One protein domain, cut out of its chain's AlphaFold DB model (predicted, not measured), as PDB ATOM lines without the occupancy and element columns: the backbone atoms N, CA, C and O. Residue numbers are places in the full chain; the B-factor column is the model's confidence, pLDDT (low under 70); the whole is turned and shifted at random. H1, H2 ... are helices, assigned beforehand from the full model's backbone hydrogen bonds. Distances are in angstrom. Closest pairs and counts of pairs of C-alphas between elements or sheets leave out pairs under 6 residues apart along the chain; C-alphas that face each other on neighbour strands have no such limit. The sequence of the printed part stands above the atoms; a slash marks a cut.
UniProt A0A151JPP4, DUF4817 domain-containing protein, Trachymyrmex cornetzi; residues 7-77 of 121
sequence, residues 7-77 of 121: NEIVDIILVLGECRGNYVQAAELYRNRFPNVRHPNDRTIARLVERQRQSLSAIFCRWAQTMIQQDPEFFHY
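AT A GLANCE: This is residues 7 to 77 of the 121 residues of the protein "DUF4817 domain-containing protein" of Trachymyrmex cornetzi (UniProt A0A151JPP4). One helix, H1, lies in the middle, and H2, H3 and H4 follow one another round it as an open C, with H3 and H4 making a wide corner like an L. The hold is uneven: H2 packs on H1, H3 only comes close to it, and H4 meets the beginning of H1 with residues 59 to 63, while its far end runs outward and residues 68 to 73 stick out before the short H5. The printed part has 71 residues with five named helices, in the order H1, H2, H3, H4, H5, and no named strand; the class is all helix. It is only just compact, close to loose, with a radius of gyration of the C-alphas of 12.9 A, and its C-alphas span 35 by 28 by 21 A.

IN THESE COORDINATES: H1 is residues 7 to 18, 16.7 A from first to last C-alpha, and begins with C-alpha 7 at (196.601, 204.920, 268.017). H2 is residues 23 to 33, 15.0 A long. H3 is residues 42 to 52, 15.4 A long. H4, the longest helix with 15 residues, is residues 56 to 70 and 21.3 A long; its C-alpha 56 is at (188.273, 197.635, 265.289). H5 is residues 74 to 77, ending with C-alpha 77 at (185.815, 213.625, 280.808).

HOW THE PARTS SIT: H1 and H2 touch, with the closest C-alphas, those of Leu 16 and Ala 26, 5.1 A apart. They run opposite ways at a steep tilt of 63 degrees. H1 and H3 are close but not clearly touching; their closest C-alphas, of Ile 12 and Ile 45, are 7.3 A apart. H2 and H3 touch, about perpendicular at 79 degrees, with the C-alphas of Tyr 23 and Asp 42 closest at 4.8 A. H3 and H4 are close but not clearly touching, about perpendicular at 87 degrees, with the C-alphas of Val 49 and Leu 56 closest at 7.5 A. Residues 7 to 10 of H1 touch residues 59 to 63 of H4. The closest C-alphas there, of Val 10 and Phe 60, are 6.2 A apart, and the two helices run opposite ways at a steep tilt of 69.7 degrees, only just short of about perpendicular. H4 and H5 only just touch, and only at the corner by their link, with 3 pairs of C-alphas within 8 A; those of Ile 68 and Phe 74 are closest at 6.1 A. H2 is apart from H4, and H5 is apart from H1, H2 and H3. In H1, H2, H3 and H4 every O i to N i+4 pair is within hydrogen-bond range; H5 is too short for such a pair.

THE WHOLE: The two C-alphas farthest apart are those of Arg 43 and Pro 72, at 36.0 A. The printed part has no cut. No link is long: the one from H2 to H3, 8 residues, is short, and the other three are tight. The mean pLDDT of the printed part is 89.1, and no printed residue is under 70.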
ATOM      1  N   ASN A   7     197.126 203.619 267.596       87.94
ATOM      2  CA  ASN A   7     196.601 204.920 268.017       87.94
ATOM      3  C   ASN A   7     196.058 205.723 266.830       87.94
ATOM      4  O   ASN A   7     194.922 206.179 266.885       87.94
ATOM      5  N   GLU A   8     196.806 205.798 265.724       89.38
ATOM      6  CA  GLU A   8     196.322 206.456 264.499       89.38
ATOM      7  C   GLU A   8     195.057 205.776 263.962       89.38
ATOM      8  O   GLU A   8     194.150 206.439 263.471       89.38
ATOM      9  N   ILE A   9     194.966 204.447 264.077       89.00
ATOM     10  CA  ILE A   9     193.758 203.702 263.709       89.00
ATOM     11  C   ILE A   9     192.571 204.139 264.577       89.00
ATOM     12  O   ILE A   9     191.496 204.376 264.031       89.00
ATOM     13  N   VAL A  10     192.749 204.269 265.895       89.81
ATOM     14  CA  VAL A  10     191.691 204.748 266.800       89.81
ATOM     15  C   VAL A  10     191.280 206.177 266.456       89.81
ATOM     16  O   VAL A  10     190.086 206.423 266.305       89.81
ATOM     17  N   ASP A  11     192.229 207.087 266.240       91.19
ATOM     18  CA  ASP A  11     191.933 208.477 265.872       91.19
ATOM     19  C   ASP A  11     191.135 208.563 264.562       91.19
ATOM     20  O   ASP A  11     190.147 209.293 264.469       91.19
ATOM     21  N   ILE A  12     191.512 207.768 263.554       91.06
ATOM     22  CA  ILE A  12     190.789 207.675 262.278       91.06
ATOM     23  C   ILE A  12     189.357 207.162 262.492       91.06
ATOM     24  O   ILE A  12     188.427 207.680 261.873       91.06
ATOM     25  N   ILE A  13     189.162 206.156 263.350       88.75
ATOM     26  CA  ILE A  13     187.831 205.605 263.657       88.75
ATOM     27  C   ILE A  13     186.968 206.640 264.383       88.75
ATOM     28  O   ILE A  13     185.799 206.791 264.034       88.75
ATOM     29  N   LEU A  14     187.529 207.354 265.362       89.38
ATOM     30  CA  LEU A  14     186.813 208.385 266.116       89.38
ATOM     31  C   LEU A  14     186.346 209.511 265.191       89.38
ATOM     32  O   LEU A  14     185.160 209.835 265.169       89.38
ATOM     33  N   VAL A  15     187.243 210.025 264.346       91.94
ATOM     34  CA  VAL A  15     186.913 211.053 263.348       91.94
ATOM     35  C   VAL A  15     185.873 210.552 262.340       91.94
ATOM     36  O   VAL A  15     184.964 211.288 261.961       91.94
ATOM     37  N   LEU A  16     185.951 209.288 261.915       90.75
ATOM     38  CA  LEU A  16     184.938 208.705 261.034       90.75
ATOM     39  C   LEU A  16     183.563 208.598 261.713       90.75
ATOM     40  O   LEU A  16     182.544 208.796 261.046       90.75
ATOM     41  N   GLY A  17     183.536 208.302 263.015       86.31
ATOM     42  CA  GLY A  17     182.328 208.324 263.839       86.31
ATOM     43  C   GLY A  17     181.703 209.718 263.900       86.31
ATOM     44  O   GLY A  17     180.515 209.859 263.624       86.31
ATOM     45  N   GLU A  18     182.514 210.751 264.150       87.62
ATOM     46  CA  GLU A  18     182.083 212.161 264.130       87.62
ATOM     47  C   GLU A  18     181.487 212.557 262.768       87.62
ATOM     48  O   GLU A  18     180.465 213.237 262.694       87.62
ATOM     49  N   CYS A  19     182.071 212.069 261.672       89.62
ATOM     50  CA  CYS A  19     181.577 212.301 260.314       89.62
ATOM     51  C   CYS A  19     180.449 211.348 259.877       89.62
ATOM     52  O   CYS A  19     180.147 211.280 258.683       89.62
ATOM     53  N   ARG A  20     179.833 210.586 260.796       85.31
ATOM     54  CA  ARG A  20     178.716 209.656 260.519       85.31
ATOM     55  C   ARG A  20     179.015 208.665 259.384       85.31
ATOM     56  O   ARG A  20     178.161 208.360 258.552       85.31
ATOM     57  N   GLY A  21     180.258 208.191 259.304       87.88
ATOM     58  CA  GLY A  21     180.706 207.278 258.248       87.88
ATOM     59  C   GLY A  21     181.030 207.945 256.903       87.88
ATOM     60  O   GLY A  21     181.354 207.243 255.944       87.88
ATOM     61  N   ASN A  22     180.985 209.279 256.798       92.62
ATOM     62  CA  ASN A  22     181.406 209.994 255.596       92.62
ATOM     63  C   ASN A  22     182.938 210.059 255.504       92.62
ATOM     64  O   ASN A  22     183.586 210.897 256.128       92.62
ATOM     65  N   TYR A  23     183.515 209.197 254.669       93.25
ATOM     66  CA  TYR A  23     184.965 209.085 254.486       93.25
ATOM     67  C   TYR A  23     185.642 210.350 253.944       93.25
ATOM     68  O   TYR A  23     186.803 210.599 254.264       93.25
ATOM     69  N   VAL A  24     184.945 211.140 253.121       93.75
ATOM     70  CA  VAL A  24     185.504 212.370 252.537       93.75
ATOM     71  C   VAL A  24     185.625 213.439 253.615       93.75
ATOM     72  O   VAL A  24     186.702 214.001 253.804       93.75
ATOM     73  N   GLN A  25     184.547 213.654 254.372       92.75
ATOM     74  CA  GLN A  25     184.556 214.580 255.503       92.75
ATOM     75  C   GLN A  25     185.534 214.121 256.588       92.75
ATOM     76  O   GLN A  25     186.272 214.944 257.118       92.75
ATOM     77  N   ALA A  26     185.618 212.814 256.853       93.69
ATOM     78  CA  ALA A  26     186.553 212.268 257.831       93.69
ATOM     79  C   ALA A  26     188.016 212.535 257.450       93.69
ATOM     80  O   ALA A  26     188.812 212.924 258.299       93.69
ATOM     81  N   ALA A  27     188.381 212.379 256.173       93.50
ATOM     82  CA  ALA A  27     189.735 212.675 255.706       93.50
ATOM     83  C   ALA A  27     190.088 214.164 255.866       93.50
ATOM     84  O   ALA A  27     191.200 214.507 256.276       93.50
ATOM     85  N   GLU A  28     189.137 215.053 255.571       94.12
ATOM     86  CA  GLU A  28     189.321 216.490 255.751       94.12
ATOM     87  C   GLU A  28     189.420 216.880 257.230       94.12
ATOM     88  O   GLU A  28     190.348 217.595 257.616       94.12
ATOM     89  N   LEU A  29     188.517 216.366 258.066       93.31
ATOM     90  CA  LEU A  29     188.497 216.631 259.500       93.31
ATOM     91  C   LEU A  29     189.765 216.106 260.184       93.31
ATOM     92  O   LEU A  29     190.373 216.820 260.979       93.31
ATOM     93  N   TYR A  30     190.225 214.907 259.815       93.19
ATOM     94  CA  TYR A  30     191.471 214.331 260.327       93.19
ATOM     95  C   TYR A  30     192.678 215.215 259.992       93.19
ATOM     96  O   TYR A  30     193.520 215.479 260.850       93.19
ATOM     97  N   ARG A  31     192.747 215.727 258.756       92.56
ATOM     98  CA  ARG A  31     193.801 216.657 258.330       92.56
ATOM     99  C   ARG A  31     193.789 217.953 259.137       92.56
ATOM    100  O   ARG A  31     194.853 218.421 259.532       92.56
ATOM    101  N   ASN A  32     192.608 218.509 259.395       91.69
ATOM    102  CA  ASN A  32     192.463 219.751 260.155       91.69
ATOM    103  C   ASN A  32     192.833 219.568 261.635       91.69
ATOM    104  O   ASN A  32     193.440 220.454 262.231       91.69
ATOM    105  N   ARG A  33     192.493 218.413 262.222       91.56
ATOM    106  CA  ARG A  33     192.758 218.096 263.634       91.56
ATOM    107  C   ARG A  33     194.221 217.735 263.900       91.56
ATOM    108  O   ARG A  33     194.743 218.074 264.958       91.56
ATOM    109  N   PHE A  34     194.889 217.096 262.939       90.25
ATOM    110  CA  PHE A  34     196.265 216.613 263.078       90.25
ATOM    111  C   PHE A  34     197.174 217.133 261.952       90.25
ATOM    112  O   PHE A  34     197.600 216.350 261.103       90.25
ATOM    113  N   PRO A  35     197.523 218.434 261.935       85.75
ATOM    114  CA  PRO A  35     198.208 219.075 260.804       85.75
ATOM    115  C   PRO A  35     199.629 218.554 260.525       85.75
ATOM    116  O   PRO A  35     200.111 218.680 259.404       85.75
ATOM    117  N   ASN A  36     200.301 217.961 261.518       87.25
ATOM    118  CA  ASN A  36     201.687 217.478 261.405       87.25
ATOM    119  C   ASN A  36     201.799 215.953 261.216       87.25
ATOM    120  O   ASN A  36     202.891 215.396 261.319       87.25
ATOM    121  N   VAL A  37     200.680 215.262 260.987       84.88
ATOM    122  CA  VAL A  37     200.623 213.798 260.872       84.88
ATOM    123  C   VAL A  37     200.350 213.405 259.424       84.88
ATOM    124  O   VAL A  37     199.805 214.170 258.634       84.88
ATOM    125  N   ARG A  38     200.715 212.180 259.047       85.56
ATOM    126  CA  ARG A  38     200.358 211.621 257.744       85.56
ATOM    127  C   ARG A  38     198.836 211.612 257.552       85.56
ATOM    128  O   ARG A  38     198.116 210.994 258.330       85.56
ATOM    129  N   HIS A  39     198.356 212.190 256.453       86.94
ATOM    130  CA  HIS A  39     196.922 212.251 256.162       86.94
ATOM    131  C   HIS A  39     196.456 211.075 255.281       86.94
ATOM    132  O   HIS A  39     196.874 210.980 254.119       86.94
ATOM    133  N   PRO A  40     195.608 210.159 255.787       89.19
ATOM    134  CA  PRO A  40     194.903 209.203 254.940       89.19
ATOM    135  C   PRO A  40     193.896 209.932 254.037       89.19
ATOM    136  O   PRO A  40     193.205 210.843 254.482       89.19
ATOM    137  N   ASN A  41     193.771 209.503 252.779       91.50
ATOM    138  CA  ASN A  41     192.629 209.899 251.950       91.50
ATOM    139  C   ASN A  41     191.401 209.022 252.245       91.50
ATOM    140  O   ASN A  41     191.520 207.952 252.847       91.50
ATOM    141  N   ASP A  42     190.237 209.449 251.765       91.12
ATOM    142  CA  ASP A  42     188.945 208.764 251.893       91.12
ATOM    143  C   ASP A  42     189.033 207.259 251.564       91.12
ATOM    144  O   ASP A  42     188.604 206.407 252.346       91.12
ATOM    145  N   ARG A  43     189.692 206.903 250.453       92.75
ATOM    146  CA  ARG A  43     189.868 205.503 250.026       92.75
ATOM    147  C   ARG A  43     190.757 204.699 250.970       92.75
ATOM    148  O   ARG A  43     190.561 203.493 251.122       92.75
ATOM    149  N   THR A  44     191.759 205.340 251.565       91.81
ATOM    150  CA  THR A  44     192.649 204.718 252.550       91.81
ATOM    151  C   THR A  44     191.882 204.418 253.828       91.81
ATOM    152  O   THR A  44     191.993 203.301 254.328       91.81
ATOM    153  N   ILE A  45     191.052 205.357 254.294       90.94
ATOM    154  CA  ILE A  45     190.187 205.162 255.464       90.94
ATOM    155  C   ILE A  45     189.208 204.012 255.209       90.94
ATOM    156  O   ILE A  45     189.165 203.072 255.996       90.94
ATOM    157  N   ALA A  46     188.497 204.018 254.077       91.31
ATOM    158  CA  ALA A  46     187.521 202.974 253.754       91.31
ATOM    159  C   ALA A  46     188.146 201.568 253.728       91.31
ATOM    160  O   ALA A  46     187.628 200.630 254.331       91.31
ATOM    161  N   ARG A  47     189.310 201.418 253.083       91.00
ATOM    162  CA  ARG A  47     190.034 200.135 253.044       91.00
ATOM    163  C   ARG A  47     190.551 199.708 254.414       91.00
ATOM    164  O   ARG A  47     190.588 198.513 254.695       91.00
ATOM    165  N   LEU A  48     190.984 200.659 255.239       88.94
ATOM    166  CA  LEU A  48     191.476 200.393 256.587       88.94
ATOM    167  C   LEU A  48     190.349 199.891 257.491       88.94
ATOM    168  O   LEU A  48     190.520 198.867 258.148       88.94
ATOM    169  N   VAL A  49     189.197 200.563 257.459       87.56
ATOM    170  CA  VAL A  49     187.993 200.188 258.211       87.56
ATOM    171  C   VAL A  49     187.492 198.817 257.781       87.56
ATOM    172  O   VAL A  49     187.269 197.969 258.638       87.56
ATOM    173  N   GLU A  50     187.392 198.554 256.475       87.31
ATOM    174  CA  GLU A  50     186.932 197.251 255.976       87.31
ATOM    175  C   GLU A  50     187.882 196.122 256.394       87.31
ATOM    176  O   GLU A  50     187.455 195.095 256.917       87.31
ATOM    177  N   ARG A  51     189.196 196.332 256.240       83.25
ATOM    178  CA  ARG A  51     190.211 195.338 256.615       83.25
ATOM    179  C   ARG A  51     190.198 195.040 258.110       83.25
ATOM    180  O   ARG A  51     190.403 193.895 258.503       83.25
ATOM    181  N   GLN A  52     190.026 196.069 258.931       80.50
ATOM    182  CA  GLN A  52     190.091 195.945 260.382       80.50
ATOM    183  C   GLN A  52     188.713 195.713 261.001       80.50
ATOM    184  O   GLN A  52     188.639 195.585 262.210       80.50
ATOM    185  N   ARG A  53     187.618 195.618 260.237       78.62
ATOM    186  CA  ARG A  53     186.234 195.601 260.750       78.62
ATOM    187  C   ARG A  53     186.003 194.649 261.928       78.62
ATOM    188  O   ARG A  53     185.277 194.986 262.855       78.62
ATOM    189  N   GLN A  54     186.637 193.477 261.906       78.31
ATOM    190  CA  GLN A  54     186.542 192.475 262.977       78.31
ATOM    191  C   GLN A  54     187.425 192.790 264.197       78.31
ATOM    192  O   GLN A  54     187.129 192.355 265.306       78.31
ATOM    193  N   SER A  55     188.506 193.541 264.011       81.44
ATOM    194  CA  SER A  55     189.467 193.932 265.044       81.44
ATOM    195  C   SER A  55     189.272 195.363 265.556       81.44
ATOM    196  O   SER A  55     189.830 195.662 266.607       81.44
ATOM    197  N   LEU A  56     188.484 196.229 264.895       79.25
ATOM    198  CA  LEU A  56     188.273 197.635 265.289       79.25
ATOM    199  C   LEU A  56     187.859 197.733 266.760       79.25
ATOM    200  O   LEU A  56     188.498 198.447 267.531       79.25
ATOM    201  N   SER A  57     186.856 196.950 267.168       81.06
ATOM    202  CA  SER A  57     186.389 196.919 268.558       81.06
ATOM    203  C   SER A  57     187.490 196.460 269.514       81.06
ATOM    204  O   SER A  57     187.654 197.030 270.585       81.06
ATOM    205  N   ALA A  58     188.296 195.469 269.127       86.38
ATOM    206  CA  ALA A  58     189.396 194.987 269.959       86.38
ATOM    207  C   ALA A  58     190.548 196.002 270.064       86.38
ATOM    208  O   ALA A  58     191.175 196.099 271.117       86.38
ATOM    209  N   ILE A  59     190.837 196.745 268.992       86.44
ATOM    210  CA  ILE A  59     191.844 197.812 268.969       86.44
ATOM    211  C   ILE A  59     191.388 198.957 269.877       86.44
ATOM    212  O   ILE A  59     192.147 199.369 270.753       86.44
ATOM    213  N   PHE A  60     190.132 199.391 269.741       87.06
ATOM    214  CA  PHE A  60     189.539 200.406 270.607       87.06
ATOM    215  C   PHE A  60     189.543 199.975 272.077       87.06
ATOM    216  O   PHE A  60     190.001 200.729 272.926       87.06
ATOM    217  N   CYS A  61     189.121 198.745 272.393       88.94
ATOM    218  CA  CYS A  61     189.113 198.255 273.775       88.94
ATOM    219  C   CYS A  61     190.513 198.241 274.405       88.94
ATOM    220  O   CYS A  61     190.662 198.630 275.559       88.94
ATOM    221  N   ARG A  62     191.551 197.826 273.667       90.31
ATOM    222  CA  ARG A  62     192.938 197.839 274.176       90.31
ATOM    223  C   ARG A  62     193.453 199.259 274.395       90.31
ATOM    224  O   ARG A  62     194.122 199.521 275.394       90.31
ATOM    225  N   TRP A  63     193.132 200.171 273.481       92.12
ATOM    226  CA  TRP A  63     193.438 201.590 273.639       92.12
ATOM    227  C   TRP A  63     192.728 202.175 274.869       92.12
ATOM    228  O   TRP A  63     193.383 202.762 275.725       92.12
ATOM    229  N   ALA A  64     191.430 201.913 275.028       89.75
ATOM    230  CA  ALA A  64     190.629 202.377 276.160       89.75
ATOM    231  C   ALA A  64     191.161 201.848 277.500       89.75
ATOM    232  O   ALA A  64     191.278 202.600 278.462       89.75
ATOM    233  N   GLN A  65     191.554 200.572 277.555       91.75
ATOM    234  CA  GLN A  65     192.219 199.991 278.727       91.75
ATOM    235  C   GLN A  65     193.527 200.710 279.064       91.75
ATOM    236  O   GLN A  65     193.812 200.937 280.236       91.75
ATOM    237  N   THR A  66     194.310 201.081 278.049       92.19
ATOM    238  CA  THR A  66     195.572 201.805 278.246       92.19
ATOM    239  C   THR A  66     195.315 203.206 278.799       92.19
ATOM    240  O   THR A  66     196.021 203.631 279.709       92.19
ATOM    241  N   MET A  67     194.272 203.892 278.319       90.50
ATOM    242  CA  MET A  67     193.865 205.199 278.845       90.50
ATOM    243  C   MET A  67     193.414 205.107 280.306       90.50
ATOM    244  O   MET A  67     193.908 205.869 281.127       90.50
ATOM    245  N   ILE A  68     192.587 204.113 280.661       92.62
ATOM    246  CA  ILE A  68     192.153 203.877 282.054       92.62
ATOM    247  C   ILE A  68     193.339 203.557 282.976       92.62
ATOM    248  O   ILE A  68     193.355 203.954 284.136       92.62
ATOM    249  N   GLN A  69     194.336 202.810 282.489       93.50
ATOM    250  CA  GLN A  69     195.527 202.491 283.284       93.50
ATOM    251  C   GLN A  69     196.394 203.720 283.566       93.50
ATOM    252  O   GLN A  69     197.038 203.774 284.612       93.50
ATOM    253  N   GLN A  70     196.444 204.673 282.634       92.88
ATOM    254  CA  GLN A  70     197.194 205.919 282.801       92.88
ATOM    255  C   GLN A  70     196.435 206.923 283.668       92.88
ATOM    256  O   GLN A  70     197.037 207.564 284.528       92.88
ATOM    257  N   ASP A  71     195.125 207.028 283.461       93.50
ATOM    258  CA  ASP A  71     194.221 207.874 284.226       93.50
ATOM    259  C   ASP A  71     192.888 207.136 284.458       93.50
ATOM    260  O   ASP A  71     192.065 207.033 283.541       93.50
ATOM    261  N   PRO A  72     192.644 206.631 285.682       92.81
ATOM    262  CA  PRO A  72     191.390 205.967 286.025       92.81
ATOM    263  C   PRO A  72     190.146 206.841 285.814       92.81
ATOM    264  O   PRO A  72     189.066 206.305 285.572       92.81
ATOM    265  N   GLU A  73     190.295 208.168 285.858       91.31
ATOM    266  CA  GLU A  73     189.200 209.133 285.727       91.31
ATOM    267  C   GLU A  73     188.983 209.592 284.277       91.31
ATOM    268  O   GLU A  73     188.085 210.392 284.012       91.31
ATOM    269  N   PHE A  74     189.751 209.070 283.314       88.81
ATOM    270  CA  PHE A  74     189.734 209.506 281.914       88.81
ATOM    271  C   PHE A  74     188.320 209.562 281.314       88.81
ATOM    272  O   PHE A  74     187.935 210.552 280.689       88.81
ATOM    273  N   PHE A  75     187.510 208.519 281.533       86.75
ATOM    274  CA  PHE A  75     186.157 208.446 280.974       86.75
ATOM    275  C   PHE A  75     185.145 209.373 281.658       86.75
ATOM    276  O   PHE A  75     184.091 209.614 281.075       86.75
ATOM    277  N   HIS A  76     185.453 209.967 282.816       87.75
ATOM    278  CA  HIS A  76     184.607 211.023 283.385       87.75
ATOM    279  C   HIS A  76     184.641 212.309 282.549       87.75
ATOM    280  O   HIS A  76     183.702 213.102 282.606       87.75
ATOM    281  N   TYR A  77     185.681 212.494 281.730       85.69
ATOM    282  CA  TYR A  77     185.815 213.625 280.808       85.69
ATOM    283  C   TYR A  77     185.350 213.304 279.379       85.69
ATOM    284  O   TYR A  77     185.398 214.173 278.507       85.69
TER     285      TYR A  77